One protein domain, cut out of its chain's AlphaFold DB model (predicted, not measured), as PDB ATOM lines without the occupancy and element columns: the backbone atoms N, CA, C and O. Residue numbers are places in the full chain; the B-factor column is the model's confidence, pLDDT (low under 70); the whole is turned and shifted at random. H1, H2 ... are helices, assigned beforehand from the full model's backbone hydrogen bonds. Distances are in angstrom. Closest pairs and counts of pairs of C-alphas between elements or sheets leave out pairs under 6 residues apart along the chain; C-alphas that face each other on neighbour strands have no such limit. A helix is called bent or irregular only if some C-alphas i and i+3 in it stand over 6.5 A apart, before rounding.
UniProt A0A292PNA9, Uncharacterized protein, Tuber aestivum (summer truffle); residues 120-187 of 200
ATOM      1  N   PHE A 120     -35.329  -3.622  15.630       91.94
ATOM      2  CA  PHE A 120     -36.439  -3.911  14.728       91.94
ATOM      3  C   PHE A 120     -37.217  -2.635  14.378       91.94
ATOM      4  O   PHE A 120     -37.394  -2.321  13.202       91.94
ATOM      5  N   GLN A 121     -37.617  -1.843  15.376       92.75
ATOM      6  CA  GLN A 121     -38.314  -0.578  15.151       92.75
ATOM      7  C   GLN A 121     -37.495   0.355  14.260       92.75
ATOM      8  O   GLN A 121     -38.028   0.846  13.271       92.75
ATOM      9  N   LYS A 122     -36.204   0.557  14.533       94.44
ATOM     10  CA  LYS A 122     -35.336   1.415  13.708       94.44
ATOM     11  C   LYS A 122     -35.233   0.924  12.263       94.44
ATOM     12  O   LYS A 122     -35.347   1.725  11.341       94.44
ATOM     13  N   THR A 123     -35.076  -0.384  12.073       93.75
ATOM     14  CA  THR A 123     -34.902  -0.992  10.745       93.75
ATOM     15  C   THR A 123     -36.183  -0.921   9.913       93.75
ATOM     16  O   THR A 123     -36.139  -0.592   8.730       93.75
ATOM     17  N   PHE A 124     -37.343  -1.174  10.527       92.25
ATOM     18  CA  PHE A 124     -38.618  -1.263   9.811       92.25
ATOM     19  C   PHE A 124     -39.439   0.034   9.805       92.25
ATOM     20  O   PHE A 124     -40.266   0.207   8.910       92.25
ATOM     21  N   SER A 125     -39.203   0.978  10.724       91.31
ATOM     22  CA  SER A 125     -39.892   2.282  10.760       91.31
ATOM     23  C   SER A 125     -39.931   3.010   9.415       91.31
ATOM     24  O   SER A 125     -41.021   3.425   9.029       91.31
ATOM     25  N   PRO A 126     -38.829   3.161   8.649       87.25
ATOM     26  CA  PRO A 126     -38.895   3.878   7.376       87.25
ATOM     27  C   PRO A 126     -39.806   3.181   6.360       87.25
ATOM     28  O   PRO A 126     -40.501   3.854   5.607       87.25
ATOM     29  N   ILE A 127     -39.845   1.848   6.352       88.75
ATOM     30  CA  ILE A 127     -40.689   1.066   5.440       88.75
ATOM     31  C   ILE A 127     -42.154   1.178   5.862       88.75
ATOM     32  O   ILE A 127     -43.020   1.499   5.050       88.75
ATOM     33  N   ILE A 128     -42.427   0.977   7.151       90.06
ATOM     34  CA  ILE A 128     -43.778   1.031   7.712       90.06
ATOM     35  C   ILE A 128     -44.364   2.442   7.574       90.06
ATOM     36  O   ILE A 128     -45.521   2.586   7.194       90.06
ATOM     37  N   ASN A 129     -43.580   3.490   7.834       87.25
ATOM     38  CA  ASN A 129     -44.039   4.878   7.742       87.25
ATOM     39  C   ASN A 129     -44.327   5.298   6.296       87.25
ATOM     40  O   ASN A 129     -45.287   6.031   6.060       87.25
ATOM     41  N   LYS A 130     -43.543   4.793   5.333       84.75
ATOM     42  CA  LYS A 130     -43.807   4.961   3.898       84.75
ATOM     43  C   LYS A 130     -45.089   4.240   3.476       84.75
ATOM     44  O   LYS A 130     -45.907   4.825   2.777       84.75
ATOM     45  N   LEU A 131     -45.304   3.012   3.951       85.88
ATOM     46  CA  LEU A 131     -46.505   2.237   3.627       85.88
ATOM     47  C   LEU A 131     -47.781   2.829   4.249       85.88
ATOM     48  O   LEU A 131     -48.836   2.808   3.623       85.88
ATOM     49  N   LYS A 132     -47.688   3.389   5.462       89.00
ATOM     50  CA  LYS A 132     -48.808   4.057   6.143       89.00
ATOM     51  C   LYS A 132     -49.245   5.354   5.456       89.00
ATOM     52  O   LYS A 132     -50.415   5.706   5.547       89.00
ATOM     53  N   ASN A 133     -48.331   6.049   4.772       86.31
ATOM     54  CA  ASN A 133     -48.595   7.329   4.112       86.31
ATOM     55  C   ASN A 133     -48.265   7.257   2.609       86.31
ATOM     56  O   ASN A 133     -47.294   7.872   2.161       86.31
ATOM     57  N   PRO A 134     -49.073   6.545   1.802       81.00
ATOM     58  CA  PRO A 134     -48.787   6.343   0.382       81.00
ATOM     59  C   PRO A 134     -48.747   7.657  -0.414       81.00
ATOM     60  O   PRO A 134     -47.952   7.783  -1.341       81.00
ATOM     61  N   ARG A 135     -49.539   8.669  -0.020       82.44
ATOM     62  CA  ARG A 135     -49.526  10.009  -0.638       82.44
ATOM     63  C   ARG A 135     -48.199  10.741  -0.426       82.44
ATOM     64  O   ARG A 135     -47.601  11.199  -1.389       82.44
ATOM     65  N   ALA A 136     -47.676  10.724   0.800       76.44
ATOM     66  CA  ALA A 136     -46.373  11.310   1.108       76.44
ATOM     67  C   ALA A 136     -45.225  10.600   0.370       76.44
ATOM     68  O   ALA A 136     -44.193  11.206   0.106       76.44
ATOM     69  N   LEU A 137     -45.397   9.321   0.022       76.81
ATOM     70  CA  LEU A 137     -44.443   8.553  -0.777       76.81
ATOM     71  C   LEU A 137     -44.377   9.059  -2.226       76.81
ATOM     72  O   LEU A 137     -43.282   9.191  -2.767       76.81
ATOM     73  N   ILE A 138     -45.531   9.369  -2.823       81.94
ATOM     74  CA  ILE A 138     -45.635   9.928  -4.178       81.94
ATOM     75  C   ILE A 138     -45.005  11.329  -4.217       81.94
ATOM     76  O   ILE A 138     -44.164  11.589  -5.074       81.94
ATOM     77  N   ASP A 139     -45.303  12.172  -3.226       78.56
ATOM     78  CA  ASP A 139     -44.725  13.523  -3.108       78.56
ATOM     79  C   ASP A 139     -43.215  13.495  -2.783       78.56
ATOM     80  O   ASP A 139     -42.437  14.365  -3.182       78.56
ATOM     81  N   SER A 140     -42.760  12.459  -2.072       72.12
ATOM     82  CA  SER A 140     -41.335  12.244  -1.788       72.12
ATOM     83  C   SER A 140     -40.582  11.645  -2.975       72.12
ATOM     84  O   SER A 140     -39.373  11.842  -3.075       72.12
ATOM     85  N   ALA A 141     -41.243  10.914  -3.873       73.25
ATOM     86  CA  ALA A 141     -40.604  10.315  -5.046       73.25
ATOM     87  C   ALA A 141     -40.170  11.368  -6.078       73.25
ATOM     88  O   ALA A 141     -39.156  11.188  -6.751       73.25
ATOM     89  N   SER A 142     -40.899  12.484  -6.168       69.31
ATOM     90  CA  SER A 142     -40.547  13.637  -7.004       69.31
ATOM     91  C   SER A 142     -39.427  14.491  -6.397       69.31
ATOM     92  O   SER A 142     -38.604  15.030  -7.134       69.31
ATOM     93  N   THR A 143     -39.345  14.571  -5.066       71.94
ATOM     94  CA  THR A 143     -38.439  15.502  -4.364       71.94
ATOM     95  C   THR A 143     -37.154  14.838  -3.843       71.94
ATOM     96  O   THR A 143     -36.137  15.501  -3.652       71.94
ATOM     97  N   SER A 144     -37.163  13.522  -3.608       73.88
ATOM     98  CA  SER A 144     -36.048  12.804  -2.983       73.88
ATOM     99  C   SER A 144     -35.132  12.141  -4.027       73.88
ATOM    100  O   SER A 144     -35.598  11.296  -4.795       73.88
ATOM    101  N   PRO A 145     -33.814  12.428  -4.033       70.00
ATOM    102  CA  PRO A 145     -32.884  11.939  -5.058       70.00
ATOM    103  C   PRO A 145     -32.764  10.407  -5.093       70.00
ATOM    104  O   PRO A 145     -32.476   9.830  -6.134       70.00
ATOM    105  N   THR A 146     -33.037   9.727  -3.977       71.25
ATOM    106  CA  THR A 146     -32.943   8.262  -3.865       71.25
ATOM    107  C   THR A 146     -34.189   7.515  -4.342       71.25
ATOM    108  O   THR A 146     -34.136   6.303  -4.529       71.25
ATOM    109  N   LEU A 147     -35.325   8.208  -4.472       73.25
ATOM    110  CA  LEU A 147     -36.610   7.620  -4.876       73.25
ATOM    111  C   LEU A 147     -36.989   7.974  -6.317       73.25
ATOM    112  O   LEU A 147     -37.989   7.469  -6.824       73.25
ATOM    113  N   GLN A 148     -36.182   8.801  -6.987       81.56
ATOM    114  CA  GLN A 148     -36.397   9.127  -8.386       81.56
ATOM    115  C   GLN A 148     -36.264   7.871  -9.262       81.56
ATOM    116  O   GLN A 148     -35.293   7.117  -9.118       81.56
ATOM    117  N   PRO A 149     -37.171   7.673 -10.237       79.44
ATOM    118  CA  PRO A 149     -37.105   6.544 -11.161       79.44
ATOM    119  C   PRO A 149     -35.751   6.430 -11.875       79.44
ATOM    120  O   PRO A 149     -35.235   5.329 -12.047       79.44
ATOM    121  N   ALA A 150     -35.133   7.562 -12.228       83.38
ATOM    122  CA  ALA A 150     -33.822   7.600 -12.875       83.38
ATOM    123  C   ALA A 150     -32.702   7.039 -11.981       83.38
ATOM    124  O   ALA A 150     -31.866   6.270 -12.452       83.38
ATOM    125  N   PHE A 151     -32.715   7.363 -10.685       85.31
ATOM    126  CA  PHE A 151     -31.737   6.857  -9.722       85.31
ATOM    127  C   PHE A 151     -31.910   5.354  -9.478       85.31
ATOM    128  O   PHE A 151     -30.928   4.614  -9.435       85.31
ATOM    129  N   ILE A 152     -33.156   4.879  -9.394       84.62
ATOM    130  CA  ILE A 152     -33.466   3.449  -9.250       84.62
ATOM    131  C   ILE A 152     -32.991   2.676 -10.484       84.62
ATOM    132  O   ILE A 152     -32.320   1.657 -10.346       84.62
ATOM    133  N   LEU A 153     -33.277   3.174 -11.689       88.62
ATOM    134  CA  LEU A 153     -32.818   2.554 -12.933       88.62
ATOM    135  C   LEU A 153     -31.291   2.563 -13.054       88.62
ATOM    136  O   LEU A 153     -30.710   1.572 -13.491       88.62
ATOM    137  N   ALA A 154     -30.634   3.649 -12.645       87.31
ATOM    138  CA  ALA A 154     -29.178   3.723 -12.609       87.31
ATOM    139  C   ALA A 154     -28.593   2.710 -11.617       87.31
ATOM    140  O   ALA A 154     -27.656   1.995 -11.960       87.31
ATOM    141  N   ARG A 155     -29.188   2.571 -10.426       86.25
ATOM    142  CA  ARG A 155     -28.773   1.572  -9.434       86.25
ATOM    143  C   ARG A 155     -28.988   0.147  -9.938       86.25
ATOM    144  O   ARG A 155     -28.105  -0.679  -9.758       86.25
ATOM    145  N   LEU A 156     -30.115  -0.120 -10.601       85.25
ATOM    146  CA  LEU A 156     -30.416  -1.421 -11.200       85.25
ATOM    147  C   LEU A 156     -29.394  -1.812 -12.273       85.25
ATOM    148  O   LEU A 156     -28.975  -2.962 -12.336       85.25
ATOM    149  N   LYS A 157     -28.962  -0.848 -13.089       88.31
ATOM    150  CA  LYS A 157     -27.921  -1.060 -14.105       88.31
ATOM    151  C   LYS A 157     -26.513  -1.157 -13.517       88.31
ATOM    152  O   LYS A 157     -25.650  -1.773 -14.128       88.31
ATOM    153  N   ALA A 158     -26.283  -0.543 -12.361       86.94
ATOM    154  CA  ALA A 158     -24.985  -0.508 -11.698       86.94
ATOM    155  C   ALA A 158     -24.724  -1.711 -10.775       86.94
ATOM    156  O   ALA A 158     -23.668  -1.748 -10.145       86.94
ATOM    157  N   PHE A 159     -25.647  -2.677 -10.670       88.00
ATOM    158  CA  PHE A 159     -25.403  -3.870  -9.861       88.00
ATOM    159  C   PHE A 159     -24.289  -4.723 -10.458       88.00
ATOM    160  O   PHE A 159     -24.304  -5.101 -11.630       88.00
ATOM    161  N   THR A 160     -23.333  -5.069  -9.611       91.81
ATOM    162  CA  THR A 160     -22.239  -5.967  -9.968       91.81
ATOM    163  C   THR A 160     -22.686  -7.430  -9.860       91.81
ATOM    164  O   THR A 160     -23.560  -7.763  -9.052       91.81
ATOM    165  N   PRO A 161     -22.077  -8.362 -10.618       91.19
ATOM    166  CA  PRO A 161     -22.393  -9.789 -10.504       91.19
ATOM    167  C   PRO A 161     -22.139 -10.347  -9.091       91.19
ATOM    168  O   PRO A 161     -22.812 -11.283  -8.664       91.19
ATOM    169  N   GLN A 162     -21.209  -9.748  -8.339       92.88
ATOM    170  CA  GLN A 162     -20.937 -10.109  -6.947       92.88
ATOM    171  C   GLN A 162     -22.106  -9.753  -6.018       92.88
ATOM    172  O   GLN A 162     -22.482 -10.570  -5.178       92.88
ATOM    173  N   GLU A 163     -22.722  -8.580  -6.192       91.75
ATOM    174  CA  GLU A 163     -23.907  -8.179  -5.421       91.75
ATOM    175  C   GLU A 163     -25.097  -9.110  -5.703       91.75
ATOM    176  O   GLU A 163     -25.805  -9.499  -4.774       91.75
ATOM    177  N   TYR A 164     -25.286  -9.545  -6.955       92.06
ATOM    178  CA  TYR A 164     -26.311 -10.540  -7.295       92.06
ATOM    179  C   TYR A 164     -26.060 -11.894  -6.636       92.06
ATOM    180  O   TYR A 164     -26.996 -12.506  -6.121       92.06
ATOM    181  N   ALA A 165     -24.809 -12.360  -6.619       95.25
ATOM    182  CA  ALA A 165     -24.456 -13.611  -5.959       95.25
ATOM    183  C   ALA A 165     -24.732 -13.539  -4.449       95.25
ATOM    184  O   ALA A 165     -25.356 -14.443  -3.893       95.25
ATOM    185  N   GLN A 166     -24.342 -12.443  -3.793       95.25
ATOM    186  CA  GLN A 166     -24.613 -12.226  -2.370       95.25
ATOM    187  C   GLN A 166     -26.115 -12.159  -2.078       95.25
ATOM    188  O   GLN A 166     -26.590 -12.812  -1.151       95.25
ATOM    189  N   ALA A 167     -26.879 -11.427  -2.895       94.75
ATOM    190  CA  ALA A 167     -28.331 -11.363  -2.768       94.75
ATOM    191  C   ALA A 167     -28.982 -12.742  -2.965       94.75
ATOM    192  O   ALA A 167     -29.899 -13.100  -2.226       94.75
ATOM    193  N   GLY A 168     -28.491 -13.539  -3.917       96.75
ATOM    194  CA  GLY A 168     -28.951 -14.906  -4.157       96.75
ATOM    195  C   GLY A 168     -28.696 -15.830  -2.967       96.75
ATOM    196  O   GLY A 168     -29.618 -16.515  -2.524       96.75
ATOM    197  N   VAL A 169     -27.484 -15.800  -2.402       96.62
ATOM    198  CA  VAL A 169     -27.128 -16.581  -1.205       96.62
ATOM    199  C   VAL A 169     -27.985 -16.164  -0.010       96.62
ATOM    200  O   VAL A 169     -28.581 -17.026   0.631       96.62
ATOM    201  N   LEU A 170     -28.132 -14.859   0.239       95.69
ATOM    202  CA  LEU A 170     -28.967 -14.344   1.328       95.69
ATOM    203  C   LEU A 170     -30.438 -14.756   1.161       95.69
ATOM    204  O   LEU A 170     -31.099 -15.151   2.119       95.69
ATOM    205  N   THR A 171     -30.959 -14.704  -0.064       97.56
ATOM    206  CA  THR A 171     -32.340 -15.116  -0.354       97.56
ATOM    207  C   THR A 171     -32.525 -16.615  -0.115       97.56
ATOM    208  O   THR A 171     -33.515 -17.027   0.493       97.56
ATOM    209  N   ALA A 172     -31.561 -17.435  -0.542       97.44
ATOM    210  CA  ALA A 172     -31.567 -18.871  -0.284       97.44
ATOM    211  C   ALA A 172     -31.514 -19.180   1.222       97.44
ATOM    212  O   ALA A 172     -32.244 -20.052   1.693       97.44
ATOM    213  N   GLU A 173     -30.723 -18.432   1.990       94.25
ATOM    214  CA  GLU A 173     -30.636 -18.556   3.446       94.25
ATOM    215  C   GLU A 173     -31.971 -18.224   4.133       94.25
ATOM    216  O   GLU A 173     -32.460 -19.008   4.950       94.25
ATOM    217  N   VAL A 174     -32.625 -17.123   3.747       95.56
ATOM    218  CA  VAL A 174     -33.948 -16.744   4.275       95.56
ATOM    219  C   VAL A 174     -35.000 -17.820   3.976       95.56
ATOM    220  O   VAL A 174     -35.774 -18.199   4.862       95.56
ATOM    221  N   ILE A 175     -35.014 -18.363   2.754       97.62
ATOM    222  CA  ILE A 175     -35.903 -19.476   2.375       97.62
ATOM    223  C   ILE A 175     -35.576 -20.739   3.189       97.62
ATOM    224  O   ILE A 175     -36.487 -21.464   3.618       97.62
ATOM    225  N   GLY A 176     -34.291 -20.989   3.443       95.56
ATOM    226  CA  GLY A 176     -33.811 -22.066   4.302       95.56
ATOM    227  C   GLY A 176     -34.375 -21.959   5.718       95.56
ATOM    228  O   GLY A 176     -35.047 -22.885   6.183       95.56
ATOM    229  N   PHE A 177     -34.204 -20.812   6.379       94.44
ATOM    230  CA  PHE A 177     -34.739 -20.573   7.724       94.44
ATOM    231  C   PHE A 177     -36.263 -20.666   7.786       94.44
ATOM    232  O   PHE A 177     -36.803 -21.263   8.720       94.44
ATOM    233  N   TYR A 178     -36.969 -20.150   6.779       95.31
ATOM    234  CA  TYR A 178     -38.421 -20.305   6.674       95.31
ATOM    235  C   TYR A 178     -38.833 -21.786   6.641       95.31
ATOM    236  O   TYR A 178     -39.757 -22.209   7.345       95.31
ATOM    237  N   THR A 179     -38.116 -22.601   5.869       94.62
ATOM    238  CA  THR A 179     -38.386 -24.039   5.747       94.62
ATOM    239  C   THR A 179     -38.099 -24.780   7.053       94.62
ATOM    240  O   THR A 179     -38.926 -25.585   7.491       94.62
ATOM    241  N   VAL A 180     -36.991 -24.463   7.728       93.56
ATOM    242  CA  VAL A 180     -36.678 -24.988   9.068       93.56
ATOM    243  C   VAL A 180     -37.774 -24.605  10.069       93.56
ATOM    244  O   VAL A 180     -38.260 -25.460  10.809       93.56
ATOM    245  N   GLY A 181     -38.250 -23.358  10.036       91.94
ATOM    246  CA  GLY A 181     -39.378 -22.900  10.848       91.94
ATOM    247  C   GLY A 181     -40.643 -23.732  10.616       91.94
ATOM    248  O   GLY A 181     -41.297 -24.150  11.573       91.94
ATOM    249  N   LYS A 182     -40.951 -24.076   9.359       91.69
ATOM    250  CA  LYS A 182     -42.068 -24.979   9.031       91.69
ATOM    251  C   LYS A 182     -41.858 -26.393   9.563       91.69
ATOM    252  O   LYS A 182     -42.828 -26.987  10.031       91.69
ATOM    253  N   MET A 183     -40.637 -26.933   9.505       91.44
ATOM    254  CA  MET A 183     -40.304 -28.248  10.076       91.44
ATOM    255  C   MET A 183     -40.515 -28.274  11.595       91.44
ATOM    256  O   MET A 183     -41.098 -29.226  12.119       91.44
ATOM    257  N   ILE A 184     -40.112 -27.206  12.292       90.62
ATOM    258  CA  ILE A 184     -40.320 -27.045  13.738       90.62
ATOM    259  C   ILE A 184     -41.813 -26.905  14.048       90.62
ATOM    260  O   ILE A 184     -42.340 -27.665  14.861       90.62
ATOM    261  N   GLY A 185     -42.521 -26.006  13.355       90.69
ATOM    262  CA  GLY A 185     -43.953 -25.767  13.560       90.69
ATOM    263  C   GLY A 185     -44.808 -27.016  13.327       90.69
ATOM    264  O   GLY A 185     -45.761 -27.265  14.061       90.69
ATOM    265  N   ARG A 186     -44.428 -27.862  12.363       88.69
ATOM    266  CA  ARG A 186     -45.110 -29.138  12.086       88.69
ATOM    267  C   ARG A 186     -44.569 -30.330  12.885       88.69
ATOM    268  O   ARG A 186     -45.138 -31.414  12.770       88.69
ATOM    269  N   ARG A 187     -43.455 -30.168  13.614       91.25
ATOM    270  CA  ARG A 187     -42.713 -31.228  14.330       91.25
ATOM    271  C   ARG A 187     -42.425 -32.467  13.463       91.25
ATOM    272  O   ARG A 187     -42.494 -33.599  13.943       91.25
TER     273      ARG A 187
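This is residues 120 to 187 of the 200 residues of an uncharacterized protein of Tuber aestivum (summer truffle) (UniProt A0A292PNA9). Four helices follow one another in an open arch with an empty middle; H1, H2 and H3 turn at corners, and H4 is the long arm. The 68 printed residues, with no named strand, are all helix in class. The whole is extended, with a radius of gyration of the C-alphas of 17.1 A and spans of 50, 33 and 17 A.

H1, residues 120 to 132, and H2, residues 134 to 143, only just touch, with 3 pairs of C-alphas within 8 A, only at the corner; the closest, Lys 130 and Leu 137, are 5.9 A apart. They are about perpendicular, at 86 degrees. H2 and H3, residues 149 to 157, are close but not clearly touching: the closest C-alphas, Ala 141 and Pro 149, are 8.0 A apart. H4, residues 161 to 186, is apart from H3. Every O i to N i+4 pair is within hydrogen-bond range in H3 and H4, 7 of 9 in H1, 4 of 6 in H2.

H1 begins at C-alpha 120 (-36.439, -3.911, 14.728) and is irregular: C-alphas 123 and 126 are 7.1 A apart. H1 to H4 measure 17.0 A, 14.6 A, 12.3 A and 37.4 A; H4 ends at C-alpha 186 (-45.110, -29.138, 12.086).

The printed part has no cut, and its links are tight. Ser 142 is under pLDDT 70.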